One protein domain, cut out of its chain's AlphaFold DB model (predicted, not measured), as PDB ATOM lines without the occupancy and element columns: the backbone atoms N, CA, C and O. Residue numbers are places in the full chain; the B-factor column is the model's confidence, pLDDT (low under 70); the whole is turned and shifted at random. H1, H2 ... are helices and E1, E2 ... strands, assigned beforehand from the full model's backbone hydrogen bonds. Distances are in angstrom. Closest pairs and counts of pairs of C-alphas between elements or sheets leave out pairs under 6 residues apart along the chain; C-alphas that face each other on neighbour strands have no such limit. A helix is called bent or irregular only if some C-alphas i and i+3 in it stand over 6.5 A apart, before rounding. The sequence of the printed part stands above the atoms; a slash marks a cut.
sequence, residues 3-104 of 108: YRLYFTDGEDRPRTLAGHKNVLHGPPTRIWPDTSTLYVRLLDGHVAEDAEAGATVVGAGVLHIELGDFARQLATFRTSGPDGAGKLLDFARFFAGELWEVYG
ATOM      1  N   TYR A   3     281.985 233.649 157.080       94.44
ATOM      2  CA  TYR A   3     282.059 234.564 155.943       94.44
ATOM      3  C   TYR A   3     283.460 234.525 155.335       94.44
ATOM      4  O   TYR A   3     284.452 234.455 156.063       94.44
ATOM      5  N   ARG A   4     283.543 234.621 154.007       97.25
ATOM      6  CA  ARG A   4     284.808 234.775 153.286       97.25
ATOM      7  C   ARG A   4     284.640 235.748 152.132       97.25
ATOM      8  O   ARG A   4     283.692 235.630 151.362       97.25
ATOM      9  N   LEU A   5     285.573 236.684 152.018       97.44
ATOM     10  CA  LEU A   5     285.641 237.637 150.918       97.44
ATOM     11  C   LEU A   5     287.067 237.692 150.378       97.44
ATOM     12  O   LEU A   5     288.002 237.982 151.123       97.44
ATOM     13  N   TYR A   6     287.210 237.456 149.077       98.19
ATOM     14  CA  TYR A   6     288.432 237.752 148.341       98.19
ATOM     15  C   TYR A   6     288.370 239.179 147.829       98.19
ATOM     16  O   TYR A   6     287.378 239.587 147.226       98.19
ATOM     17  N   PHE A   7     289.426 239.937 148.087       97.62
ATOM     18  CA  PHE A   7     289.538 241.310 147.631       97.62
ATOM     19  C   PHE A   7     290.992 241.654 147.325       97.62
ATOM     20  O   PHE A   7     291.903 240.846 147.534       97.62
ATOM     21  N   THR A   8     291.182 242.855 146.805       97.88
ATOM     22  CA  THR A   8     292.483 243.454 146.554       97.88
ATOM     23  C   THR A   8     292.585 244.703 147.421       97.88
ATOM     24  O   THR A   8     291.620 245.467 147.496       97.88
ATOM     25  N   ASP A   9     293.698 244.877 148.135       95.88
ATOM     26  CA  ASP A   9     293.900 246.061 148.975       95.88
ATOM     27  C   ASP A   9     294.348 247.292 148.168       95.88
ATOM     28  O   ASP A   9     294.474 247.246 146.947       95.88
ATOM     29  N   GLY A  10     294.575 248.420 148.852       95.88
ATOM     30  CA  GLY A  10     294.991 249.673 148.213       95.88
ATOM     31  C   GLY A  10     296.387 249.650 147.573       95.88
ATOM     32  O   GLY A  10     296.770 250.636 146.955       95.88
ATOM     33  N   GLU A  11     297.141 248.558 147.724       97.25
ATOM     34  CA  GLU A  11     298.451 248.335 147.099       97.25
ATOM     35  C   GLU A  11     298.396 247.202 146.056       97.25
ATOM     36  O   GLU A  11     299.417 246.595 145.736       97.25
ATOM     37  N   ASP A  12     297.205 246.880 145.548       97.19
ATOM     38  CA  ASP A  12     296.966 245.819 144.565       97.19
ATOM     39  C   ASP A  12     297.326 244.396 145.037       97.19
ATOM     40  O   ASP A  12     297.452 243.462 144.238       97.19
ATOM     41  N   ARG A  13     297.445 244.172 146.352       97.62
ATOM     42  CA  ARG A  13     297.789 242.848 146.886       97.62
ATOM     43  C   ARG A  13     296.529 242.013 147.117       97.62
ATOM     44  O   ARG A  13     295.553 242.525 147.672       97.62
ATOM     45  N   PRO A  14     296.538 240.710 146.777       98.19
ATOM     46  CA  PRO A  14     295.418 239.828 147.073       98.19
ATOM     47  C   PRO A  14     295.273 239.642 148.585       98.19
ATOM     48  O   PRO A  14     296.248 239.377 149.292       98.19
ATOM     49  N   ARG A  15     294.048 239.767 149.090       98.31
ATOM     50  CA  ARG A  15     293.710 239.602 150.506       98.31
ATOM     51  C   ARG A  15     292.457 238.765 150.667       98.31
ATOM     52  O   ARG A  15     291.556 238.790 149.827       98.31
ATOM     53  N   THR A  16     292.377 238.078 151.799       98.56
ATOM     54  CA  THR A  16     291.155 237.387 152.208       98.56
ATOM     55  C   THR A  16     290.669 237.923 153.534       98.56
ATOM     56  O   THR A  16     291.403 237.899 154.515       98.56
ATOM     57  N   LEU A  17     289.416 238.360 153.588       98.06
ATOM     58  CA  LEU A  17     288.722 238.598 154.846       98.06
ATOM     59  C   LEU A  17     288.000 237.306 155.226       98.06
ATOM     60  O   LEU A  17     287.067 236.889 154.540       98.06
ATOM     61  N   ALA A  18     288.443 236.676 156.310       97.81
ATOM     62  CA  ALA A  18     287.773 235.541 156.931       97.81
ATOM     63  C   ALA A  18     287.036 236.036 158.177       97.81
ATOM     64  O   ALA A  18     287.647 236.597 159.088       97.81
ATOM     65  N   GLY A  19     285.716 235.872 158.196       95.69
ATOM     66  CA  GLY A  19     284.853 236.416 159.234       95.69
ATOM     67  C   GLY A  19     283.958 235.365 159.870       95.69
ATOM     68  O   GLY A  19     283.565 234.394 159.224       95.69
ATOM     69  N   HIS A  20     283.578 235.570 161.126       93.94
ATOM     70  CA  HIS A  20     282.520 234.785 161.747       93.94
ATOM     71  C   HIS A  20     281.634 235.635 162.654       93.94
ATOM     72  O   HIS A  20     282.094 236.558 163.325       93.94
ATOM     73  N   LYS A  21     280.341 235.304 162.652       89.38
ATOM     74  CA  LYS A  21     279.357 235.802 163.615       89.38
ATOM     75  C   LYS A  21     279.030 234.699 164.604       89.38
ATOM     76  O   LYS A  21     278.775 233.560 164.187       89.38
ATOM     77  N   ASN A  22     278.989 235.053 165.878       83.12
ATOM     78  CA  ASN A  22     278.483 234.184 166.927       83.12
ATOM     79  C   ASN A  22     276.985 234.440 167.043       83.12
ATOM     80  O   ASN A  22     276.577 235.447 167.598       83.12
ATOM     81  N   VAL A  23     276.196 233.549 166.448       77.44
ATOM     82  CA  VAL A  23     274.736 233.579 166.534       77.44
ATOM     83  C   VAL A  23     274.357 232.456 167.478       77.44
ATOM     84  O   VAL A  23     274.586 231.289 167.155       77.44
ATOM     85  N   LEU A  24     273.884 232.817 168.666       72.88
ATOM     86  CA  LEU A  24     273.508 231.881 169.716       72.88
ATOM     87  C   LEU A  24     272.045 232.122 170.085       72.88
ATOM     88  O   LEU A  24     271.588 233.262 170.088       72.88
ATOM     89  N   HIS A  25     271.328 231.060 170.447       70.69
ATOM     90  CA  HIS A  25     270.017 231.218 171.071       70.69
ATOM     91  C   HIS A  25     270.154 231.997 172.383       70.69
ATOM     92  O   HIS A  25     271.125 231.836 173.133       70.69
ATOM     93  N   GLY A  26     269.191 232.870 172.656       67.19
ATOM     94  CA  GLY A  26     269.217 233.728 173.828       67.19
ATOM     95  C   GLY A  26     268.127 234.793 173.791       67.19
ATOM     96  O   GLY A  26     267.368 234.869 172.828       67.19
ATOM     97  N   PRO A  27     268.043 235.633 174.837       70.75
ATOM     98  CA  PRO A  27     266.968 236.607 174.965       70.75
ATOM     99  C   PRO A  27     266.968 237.615 173.801       70.75
ATOM    100  O   PRO A  27     268.037 237.891 173.246       70.75
ATOM    101  N   PRO A  28     265.827 238.275 173.511       66.44
ATOM    102  CA  PRO A  28     265.701 239.245 172.417       66.44
ATOM    103  C   PRO A  28     266.754 240.365 172.431       66.44
ATOM    104  O   PRO A  28     267.113 240.920 171.395       66.44
ATOM    105  N   THR A  29     267.314 240.690 173.599       71.19
ATOM    106  CA  THR A  29     268.405 241.666 173.742       71.19
ATOM    107  C   THR A  29     269.702 241.253 173.035       71.19
ATOM    108  O   THR A  29     270.562 242.104 172.824       71.19
ATOM    109  N   ARG A  30     269.870 239.971 172.677       72.00
ATOM    110  CA  ARG A  30     271.031 239.464 171.928       72.00
ATOM    111  C   ARG A  30     270.879 239.540 170.411       72.00
ATOM    112  O   ARG A  30     271.902 239.515 169.737       72.00
ATOM    113  N   ILE A  31     269.657 239.732 169.888       71.44
ATOM    114  CA  ILE A  31     269.385 239.837 168.439       71.44
ATOM    115  C   ILE A  31     270.380 240.779 167.779       71.44
ATOM    116  O   ILE A  31     271.011 240.454 166.775       71.44
ATOM    117  N   TRP A  32     270.497 241.973 168.356       72.81
ATOM    118  CA  TRP A  32     271.275 243.034 167.760       72.81
ATOM    119  C   TRP A  32     272.782 242.748 167.791       72.81
ATOM    120  O   TRP A  32     273.344 242.588 166.711       72.81
ATOM    121  N   PRO A  33     273.442 242.592 168.959       71.81
ATOM    122  CA  PRO A  33     274.884 242.349 169.010       71.81
ATOM    123  C   PRO A  33     275.327 241.095 168.239       71.81
ATOM    124  O   PRO A  33     276.373 241.139 167.591       71.81
ATOM    125  N   ASP A  34     274.539 240.018 168.235       74.19
ATOM    126  CA  ASP A  34     274.909 238.760 167.567       74.19
ATOM    127  C   ASP A  34     274.802 238.865 166.034       74.19
ATOM    128  O   ASP A  34     275.594 238.274 165.291       74.19
ATOM    129  N   THR A  35     273.854 239.664 165.527       70.62
ATOM    130  CA  THR A  35     273.695 239.896 164.081       70.62
ATOM    131  C   THR A  35     274.534 241.062 163.563       70.62
ATOM    132  O   THR A  35     274.882 241.069 162.375       70.62
ATOM    133  N   SER A  36     274.926 242.007 164.422       77.12
ATOM    134  CA  SER A  36     275.711 243.187 164.052       77.12
ATOM    135  C   SER A  36     277.218 242.999 164.122       77.12
ATOM    136  O   SER A  36     277.942 243.797 163.531       77.12
ATOM    137  N   THR A  37     277.703 241.994 164.853       86.81
ATOM    138  CA  THR A  37     279.130 241.857 165.174       86.81
ATOM    139  C   THR A  37     279.779 240.773 164.330       86.81
ATOM    140  O   THR A  37     279.429 239.600 164.426       86.81
ATOM    141  N   LEU A  38     280.755 241.154 163.508       91.56
ATOM    142  CA  LEU A  38     281.565 240.240 162.711       91.56
ATOM    143  C   LEU A  38     283.020 240.299 163.179       91.56
ATOM    144  O   LEU A  38     283.708 241.301 162.984       91.56
ATOM    145  N   TYR A  39     283.506 239.200 163.747       93.75
ATOM    146  CA  TYR A  39     284.921 239.030 164.066       93.75
ATOM    147  C   TYR A  39     285.670 238.655 162.797       93.75
ATOM    148  O   TYR A  39     285.290 237.687 162.135       93.75
ATOM    149  N   VAL A  40     286.721 239.399 162.453       96.81
ATOM    150  CA  VAL A  40     287.439 239.223 161.188       96.81
ATOM    151  C   VAL A  40     288.935 239.037 161.378       96.81
ATOM    152  O   VAL A  40     289.559 239.626 162.262       96.81
ATOM    153  N   ARG A  41     289.513 238.258 160.468       97.62
ATOM    154  CA  ARG A  41     290.945 238.204 160.184       97.62
ATOM    155  C   ARG A  41     291.168 238.561 158.722       97.62
ATOM    156  O   ARG A  41     290.418 238.119 157.853       97.62
ATOM    157  N   LEU A  42     292.204 239.347 158.467       97.81
ATOM    158  CA  LEU A  42     292.733 239.608 157.138       97.81
ATOM    159  C   LEU A  42     293.922 238.680 156.915       97.81
ATOM    160  O   LEU A  42     294.865 238.681 157.705       97.81
ATOM    161  N   LEU A  43     293.856 237.886 155.856       98.44
ATOM    162  CA  LEU A  43     294.875 236.920 155.473       98.44
ATOM    163  C   LEU A  43     295.637 237.436 154.250       98.44
ATOM    164  O   LEU A  43     295.048 238.073 153.368       98.44
ATOM    165  N   ASP A  44     296.932 237.149 154.206       98.19
ATOM    166  CA  ASP A  44     297.778 237.409 153.045       98.19
ATOM    167  C   ASP A  44     297.425 236.441 151.904       98.19
ATOM    168  O   ASP A  44     297.442 235.223 152.085       98.19
ATOM    169  N   GLY A  45     297.083 236.979 150.733       98.12
ATOM    170  CA  GLY A  45     296.657 236.203 149.571       98.12
ATOM    171  C   GLY A  45     295.164 235.861 149.534       98.12
ATOM    172  O   GLY A  45     294.380 236.186 150.431       98.12
ATOM    173  N   HIS A  46     294.758 235.191 148.452       98.25
ATOM    174  CA  HIS A  46     293.448 234.543 148.335       98.25
ATOM    175  C   HIS A  46     293.546 233.132 148.904       98.25
ATOM    176  O   HIS A  46     294.099 232.228 148.287       98.25
ATOM    177  N   VAL A  47     293.042 232.973 150.122       97.81
ATOM    178  CA  VAL A  47     293.198 231.779 150.946       97.81
ATOM    179  C   VAL A  47     291.853 231.072 151.030       97.81
ATOM    180  O   VAL A  47     290.879 231.655 151.510       97.81
ATOM    181  N   ALA A  48     291.797 229.817 150.594       96.38
ATOM    182  CA  ALA A  48     290.614 228.972 150.739       96.38
ATOM    183  C   ALA A  48     290.371 228.568 152.207       96.38
ATOM    184  O   ALA A  48     291.237 228.725 153.066       96.38
ATOM    185  N   GLU A  49     289.166 228.086 152.524       94.25
ATOM    186  CA  GLU A  49     288.792 227.744 153.906       94.25
ATOM    187  C   GLU A  49     289.667 226.634 154.509       94.25
ATOM    188  O   GLU A  49     290.065 226.727 155.667       94.25
ATOM    189  N   ASP A  50     290.006 225.620 153.723       95.62
ATOM    190  CA  ASP A  50     290.854 224.494 154.120       95.62
ATOM    191  C   ASP A  50     292.319 224.892 154.370       95.62
ATOM    192  O   ASP A  50     292.993 224.288 155.203       95.62
ATOM    193  N   ALA A  51     292.798 225.944 153.705       95.06
ATOM    194  CA  ALA A  51     294.150 226.477 153.861       95.06
ATOM    195  C   ALA A  51     294.282 227.533 154.979       95.06
ATOM    196  O   ALA A  51     295.393 227.960 155.297       95.06
ATOM    197  N   GLU A  52     293.177 227.963 155.600       92.88
ATOM    198  CA  GLU A  52     293.178 229.077 156.560       92.88
ATOM    199  C   GLU A  52     294.061 228.822 157.791       92.88
ATOM    200  O   GLU A  52     294.665 229.757 158.315       92.88
ATOM    201  N   ALA A  53     294.174 227.570 158.246       93.25
ATOM    202  CA  ALA A  53     294.941 227.224 159.444       93.25
ATOM    203  C   ALA A  53     296.443 227.551 159.331       93.25
ATOM    204  O   ALA A  53     297.081 227.815 160.348       93.25
ATOM    205  N   GLY A  54     296.998 227.540 158.114       93.94
ATOM    206  CA  GLY A  54     298.403 227.862 157.842       93.94
ATOM    207  C   GLY A  54     298.626 229.266 157.279       93.94
ATOM    208  O   GLY A  54     299.748 229.598 156.909       93.94
ATOM    209  N   ALA A  55     297.573 230.075 157.161       96.75
ATOM    210  CA  ALA A  55     297.644 231.358 156.481       96.75
ATOM    211  C   ALA A  55     298.252 232.462 157.353       96.75
ATOM    212  O   ALA A  55     297.998 232.557 158.555       96.75
ATOM    213  N   THR A  56     299.002 233.359 156.716       98.00
ATOM    214  CA  THR A  56     299.572 234.536 157.376       98.00
ATOM    215  C   THR A  56     298.478 235.561 157.661       98.00
ATOM    216  O   THR A  56     297.842 236.072 156.740       98.00
ATOM    217  N   VAL A  57     298.273 235.893 158.936       97.88
ATOM    218  CA  VAL A  57     297.333 236.940 159.360       97.88
ATOM    219  C   VAL A  57     298.034 238.296 159.312       97.88
ATOM    220  O   VAL A  57     299.000 238.521 160.034       97.88
ATOM    221  N   VAL A  58     297.526 239.208 158.484       97.44
ATOM    222  CA  VAL A  58     298.054 240.579 158.326       97.44
ATOM    223  C   VAL A  58     297.264 241.615 159.128       97.44
ATOM    224  O   VAL A  58     297.690 242.757 159.266       97.44
ATOM    225  N   GLY A  59     296.116 241.223 159.679       96.75
ATOM    226  CA  GLY A  59     295.311 242.059 160.561       96.75
ATOM    227  C   GLY A  59     294.128 241.300 161.150       96.75
ATOM    228  O   GLY A  59     293.707 240.270 160.624       96.75
ATOM    229  N   ALA A  60     293.575 241.809 162.244       96.88
ATOM    230  CA  ALA A  60     292.361 241.287 162.856       96.88
ATOM    231  C   ALA A  60     291.554 242.431 163.468       96.88
ATOM    232  O   ALA A  60     292.110 243.462 163.846       96.88
ATOM    233  N   GLY A  61     290.242 242.253 163.560       94.94
ATOM    234  CA  GLY A  61     289.365 243.281 164.094       94.94
ATOM    235  C   GLY A  61     287.935 242.806 164.263       94.94
ATOM    236  O   GLY A  61     287.612 241.633 164.060       94.94
ATOM    237  N   VAL A  62     287.075 243.746 164.639       93.94
ATOM    238  CA  VAL A  62     285.644 243.510 164.809       93.94
ATOM    239  C   VAL A  62     284.887 244.572 164.030       93.94
ATOM    240  O   VAL A  62     285.059 245.765 164.278       93.94
ATOM    241  N   LEU A  63     284.061 244.139 163.084       89.38
ATOM    242  CA  LEU A  63     283.143 245.014 162.368       89.38
ATOM    243  C   LEU A  63     281.814 245.003 163.113       89.38
ATOM    244  O   LEU A  63     281.243 243.937 163.340       89.38
ATOM    245  N   HIS A  64     281.330 246.189 163.464       84.88
ATOM    246  CA  HIS A  64     280.008 246.382 164.042       84.88
ATOM    247  C   HIS A  64     279.143 247.138 163.038       84.88
ATOM    248  O   HIS A  64     279.563 248.167 162.518       84.88
ATOM    249  N   ILE A  65     277.950 246.620 162.762       77.31
ATOM    250  CA  ILE A  65     276.917 247.325 161.997       77.31
ATOM    251  C   ILE A  65     275.911 247.892 162.995       77.31
ATOM    252  O   ILE A  65     275.333 247.147 163.780       77.31
ATOM    253  N   GLU A  66     275.671 249.198 162.992       72.88
ATOM    254  CA  GLU A  66     274.670 249.773 163.891       72.88
ATOM    255  C   GLU A  66     273.242 249.534 163.382       72.88
ATOM    256  O   GLU A  66     273.004 249.345 162.188       72.88
ATOM    257  N   LEU A  67     272.252 249.569 164.286       67.38
ATOM    258  CA  LEU A  67     270.838 249.374 163.922       67.38
ATOM    259  C   LEU A  67     270.378 250.400 162.885       67.38
ATOM    260  O   LEU A  67     269.612 250.072 161.978       67.38
ATOM    261  N   GLY A  68     270.912 251.620 162.972       68.69
ATOM    262  CA  GLY A  68     270.686 252.664 161.980       68.69
ATOM    263  C   GLY A  68     271.227 252.311 160.592       68.69
ATOM    264  O   GLY A  68     270.570 252.610 159.597       68.69
ATOM    265  N   ASP A  69     272.373 251.635 160.501       73.44
ATOM    266  CA  ASP A  69     272.956 251.220 159.219       73.44
ATOM    267  C   ASP A  69     272.162 250.096 158.570       73.44
ATOM    268  O   ASP A  69     271.937 250.112 157.360       73.44
ATOM    269  N   PHE A  70     271.662 249.164 159.375       73.38
ATOM    270  CA  PHE A  70     270.773 248.124 158.882       73.38
ATOM    271  C   PHE A  70     269.430 248.690 158.410       73.38
ATOM    272  O   PHE A  70     268.974 248.358 157.316       73.38
ATOM    273  N   ALA A  71     268.825 249.614 159.163       72.88
ATOM    274  CA  ALA A  71     267.609 250.299 158.726       72.88
ATOM    275  C   ALA A  71     267.834 251.072 157.412       72.88
ATOM    276  O   ALA A  71     267.010 251.015 156.495       72.88
ATOM    277  N   ARG A  72     268.987 251.739 157.281       80.50
ATOM    278  CA  ARG A  72     269.413 252.404 156.044       80.50
ATOM    279  C   ARG A  72     269.540 251.410 154.891       80.50
ATOM    280  O   ARG A  72     269.068 251.701 153.797       80.50
ATOM    281  N   GLN A  73     270.124 250.236 155.132       81.38
ATOM    282  CA  GLN A  73     270.252 249.169 154.140       81.38
ATOM    283  C   GLN A  73     268.884 248.651 153.683       81.38
ATOM    284  O   GLN A  73     268.662 248.531 152.479       81.38
ATOM    285  N   LEU A  74     267.939 248.423 154.597       80.00
ATOM    286  CA  LEU A  74     266.571 248.027 154.239       80.00
ATOM    287  C   LEU A  74     265.888 249.077 153.346       80.00
ATOM    288  O   LEU A  74     265.216 248.721 152.381       80.00
ATOM    289  N   ALA A  75     266.127 250.371 153.582       79.31
ATOM    290  CA  ALA A  75     265.597 251.451 152.739       79.31
ATOM    291  C   ALA A  75     266.181 251.472 151.305       79.31
ATOM    292  O   ALA A  75     265.625 252.110 150.399       79.31
ATOM    293  N   THR A  76     267.288 250.764 151.060       86.31
ATOM    294  CA  THR A  76     267.856 250.607 149.709       86.31
ATOM    295  C   THR A  76     267.192 249.505 148.895       86.31
ATOM    296  O   THR A  76     267.451 249.411 147.697       86.31
ATOM    297  N   PHE A  77     266.309 248.700 149.493       87.12
ATOM    298  CA  PHE A  77     265.675 247.597 148.784       87.12
ATOM    299  C   PHE A  77     264.831 248.125 147.625       87.12
ATOM    300  O   PHE A  77     264.158 249.160 147.710       87.12
ATOM    301  N   ARG A  78     264.919 247.426 146.497       86.06
ATOM    302  CA  ARG A  78     264.164 247.710 145.282       86.06
ATOM    303  C   ARG A  78     263.458 246.431 144.876       86.06
ATOM    304  O   ARG A  78     264.063 245.366 144.858       86.06
ATOM    305  N   THR A  79     262.178 246.549 144.564       89.00
ATOM    306  CA  THR A  79     261.345 245.433 144.122       89.00
ATOM    307  C   THR A  79     261.133 245.516 142.620       89.00
ATOM    308  O   THR A  79     260.907 246.606 142.091       89.00
ATOM    309  N   SER A  80     261.146 244.377 141.939       89.56
ATOM    310  CA  SER A  80     260.721 244.256 140.545       89.56
ATOM    311  C   SER A  80     259.412 243.465 140.466       89.56
ATOM    312  O   SER A  80     259.221 242.494 141.195       89.56
ATOM    313  N   GLY A  81     258.502 243.887 139.583       86.88
ATOM    314  CA  GLY A  81     257.184 243.263 139.409       86.88
ATOM    315  C   GLY A  81     256.022 244.054 140.030       86.88
ATOM    316  O   GLY A  81     256.228 245.137 140.583       86.88
ATOM    317  N   PRO A  82     254.782 243.555 139.879       91.19
ATOM    318  CA  PRO A  82     253.592 244.210 140.409       91.19
ATOM    319  C   PRO A  82     253.592 244.216 141.942       91.19
ATOM    320  O   PRO A  82     254.097 243.291 142.573       91.19
ATOM    321  N   ASP A  83     252.986 245.253 142.521       89.88
ATOM    322  CA  ASP A  83     252.819 245.415 143.972       89.88
ATOM    323  C   ASP A  83     254.134 245.390 144.782       89.88
ATOM    324  O   ASP A  83     254.301 244.679 145.774       89.88
ATOM    325  N   GLY A  84     255.107 246.199 144.357       86.19
ATOM    326  CA  GLY A  84     256.409 246.286 145.021       86.19
ATOM    327  C   GLY A  84     256.341 246.637 146.514       86.19
ATOM    328  O   GLY A  84     257.075 246.069 147.322       86.19
ATOM    329  N   ALA A  85     255.424 247.524 146.907       86.00
ATOM    330  CA  ALA A  85     255.240 247.887 148.312       86.00
ATOM    331  C   ALA A  85     254.728 246.703 149.150       86.00
ATOM    332  O   ALA A  85     255.267 246.449 150.230       86.00
ATOM    333  N   GLY A  86     253.746 245.947 148.642       88.81
ATOM    334  CA  GLY A  86     253.263 244.728 149.290       88.81
ATOM    335  C   GLY A  86     254.366 243.683 149.441       88.81
ATOM    336  O   GLY A  86     254.549 243.136 150.525       88.81
ATOM    337  N   LYS A  87     255.195 243.484 148.409       89.50
ATOM    338  CA  LYS A  87     256.314 242.526 148.466       89.50
ATOM    339  C   LYS A  87     257.407 242.914 149.447       89.50
ATOM    340  O   LYS A  87     257.966 242.042 150.113       89.50
ATOM    341  N   LEU A  88     257.689 244.205 149.579       86.69
ATOM    342  CA  LEU A  88     258.615 244.683 150.598       86.69
ATOM    343  C   LEU A  88     258.063 244.444 152.015       86.69
ATOM    344  O   LEU A  88     258.818 244.057 152.906       86.69
ATOM    345  N   LEU A  89     256.754 244.624 152.216       86.06
ATOM    346  CA  LEU A  89     256.094 244.355 153.495       86.06
ATOM    347  C   LEU A  89     256.063 242.857 153.833       86.06
ATOM    348  O   LEU A  89     256.319 242.491 154.979       86.06
ATOM    349  N   ASP A  90     255.789 241.998 152.849       88.56
ATOM    350  CA  ASP A  90     255.846 240.538 153.000       88.56
ATOM    351  C   ASP A  90     257.248 240.096 153.440       88.56
ATOM    352  O   ASP A  90     257.390 239.354 154.412       88.56
ATOM    353  N   PHE A  91     258.290 240.622 152.784       86.25
ATOM    354  CA  PHE A  91     259.676 240.376 153.175       86.25
ATOM    355  C   PHE A  91     259.964 240.857 154.604       86.25
ATOM    356  O   PHE A  91     260.565 240.122 155.384       86.25
ATOM    357  N   ALA A  92     259.525 242.065 154.972       81.56
ATOM    358  CA  ALA A  92     259.757 242.609 156.309       81.56
ATOM    359  C   ALA A  92     259.108 241.750 157.408       81.56
ATOM    360  O   ALA A  92     259.715 241.533 158.456       81.56
ATOM    361  N   ARG A  93     257.898 241.226 157.162       85.31
ATOM    362  CA  ARG A  93     257.214 240.300 158.078       85.31
ATOM    363  C   ARG A  93     257.948 238.973 158.201       85.31
ATOM    364  O   ARG A  93     258.143 238.510 159.318       85.31
ATOM    365  N   PHE A  94     258.358 238.392 157.075       86.19
ATOM    366  CA  PHE A  94     259.151 237.165 157.059       86.19
ATOM    367  C   PHE A  94     260.443 237.342 157.864       86.19
ATOM    368  O   PHE A  94     260.700 236.593 158.798       86.19
ATOM    369  N   PHE A  95     261.200 238.402 157.576       82.38
ATOM    370  CA  PHE A  95     262.446 238.710 158.268       82.38
ATOM    371  C   PHE A  95     262.251 238.898 159.782       82.38
ATOM    372  O   PHE A  95     263.016 238.357 160.575       82.38
ATOM    373  N   ALA A  96     261.212 239.630 160.200       79.19
ATOM    374  CA  ALA A  96     260.885 239.784 161.616       79.19
ATOM    375  C   ALA A  96     260.465 238.457 162.278       79.19
ATOM    376  O   ALA A  96     260.778 238.243 163.447       79.19
ATOM    377  N   GLY A  97     259.787 237.574 161.538       80.50
ATOM    378  CA  GLY A  97     259.412 236.233 161.991       80.50
ATOM    379  C   GLY A  97     260.623 235.347 162.276       80.50
ATOM    380  O   GLY A  97     260.720 234.800 163.367       80.50
ATOM    381  N   GLU A  98     261.589 235.289 161.357       80.25
ATOM    382  CA  GLU A  98     262.839 234.530 161.545       80.25
ATOM    383  C   GLU A  98     263.646 235.046 162.749       80.25
ATOM    384  O   GLU A  98     264.206 234.272 163.526       80.25
ATOM    385  N   LEU A  99     263.679 236.370 162.956       74.31
ATOM    386  CA  LEU A  99     264.294 236.947 164.154       74.31
ATOM    387  C   LEU A  99     263.574 236.505 165.436       74.31
ATOM    388  O   LEU A  99     264.225 236.245 166.447       74.31
ATOM    389  N   TRP A 100     262.245 236.414 165.406       73.19
ATOM    390  CA  TRP A 100     261.467 235.931 166.541       73.19
ATOM    391  C   TRP A 100     261.660 234.431 166.794       73.19
ATOM    392  O   TRP A 100     261.654 234.017 167.944       73.19
ATOM    393  N   GLU A 101     261.883 233.609 165.769       74.81
ATOM    394  CA  GLU A 101     262.163 232.178 165.952       74.81
ATOM    395  C   GLU A 101     263.504 231.935 166.665       74.81
ATOM    396  O   GLU A 101     263.597 231.099 167.560       74.81
ATOM    397  N   VAL A 102     264.547 232.689 166.308       68.31
ATOM    398  CA  VAL A 102     265.894 232.483 166.869       68.31
ATOM    399  C   VAL A 102     266.051 233.087 168.268       68.31
ATOM    400  O   VAL A 102     266.781 232.532 169.096       68.31
ATOM    401  N   TYR A 103     265.389 234.219 168.521       67.31
ATOM    402  CA  TYR A 103     265.603 235.044 169.716       67.31
ATOM    403  C   TYR A 103     264.335 235.352 170.514       67.31
ATOM    404  O   TYR A 103     264.382 236.123 171.479       67.31
ATOM    405  N   GLY A 104     263.188 234.823 170.095       63.50
ATOM    406  CA  GLY A 104     261.961 234.902 170.867       63.50
ATOM    407  C   GLY A 104     262.152 234.257 172.240       63.50
ATOM    408  O   GLY A 104     263.044 233.426 172.423       63.50
TER     409      GLY A 104
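AT A GLANCE: This is residues 3 to 104 of the 108 residues of an uncharacterized protein of Actinomadura sp. WMMB 499 (UniProt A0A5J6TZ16). Picture a loose V: a strongly twisted four-stranded sheet makes one arm, the long helix H3 makes the other, and H1 lies at the corner between them. H2 follows the sheet's last strand into the gap, and the chain then folds back through H3, whose residues 84 to 86 and 93 to 98 stand free. The 102 printed residues include E1, E2, H1, E3, E4, H2 and H3, in that order, with the sheet ordered E1 - E2 - E3 - E4, all antiparallel. The class is mixed, helices and strands; the whole is loose, with a radius of gyration of the C-alphas of 17.6 A and spans of 47 by 35 by 25 A.

IN THESE COORDINATES: Find C-alpha 3 at (282.059, 234.564, 155.943), where E1 begins, residues 3 to 8. E2 follows at 14 to 20, 20.2 A long; H1 at 28 to 36; E3 at 37 to 44, 22.7 A; E4 at 57 to 64, 20.3 A; H2 at 67 to 75. H3, residues 84 to 103, runs 28.6 A to C-alpha 103 at (265.603, 235.044, 169.716).

HOW THE PARTS SIT: Look first at the hairpin E1 and E2, where N 5 and O 17 are 2.9 A apart. Between E2 and E3, find N 18 and O 41 at 2.9 A; in the hairpin E3 and E4, N 40 and O 61 at 2.9 A. H1 only grazes the sheet, with residues 33 to 36. H3 touches H1 with residues 99 to 103 alone, closest at the C-alphas of Pro 28 and Tyr 103, 5.0 A. H2 and H3 are apart. Every O i to N i+4 pair is within hydrogen-bond range in H2 and H3, and 3 of 5 in H1. H1 is irregular, but only just: C-alphas 29 and 32 are 6.8 A apart.

THE WHOLE: The farthest C-alphas, Gly 54 and Pro 82, are 50.8 A apart. The printed part has no cut, and the link E3 to E4 is long. Confidence is under 70 at residues 26, 28, 67 to 68 and 102 to 104.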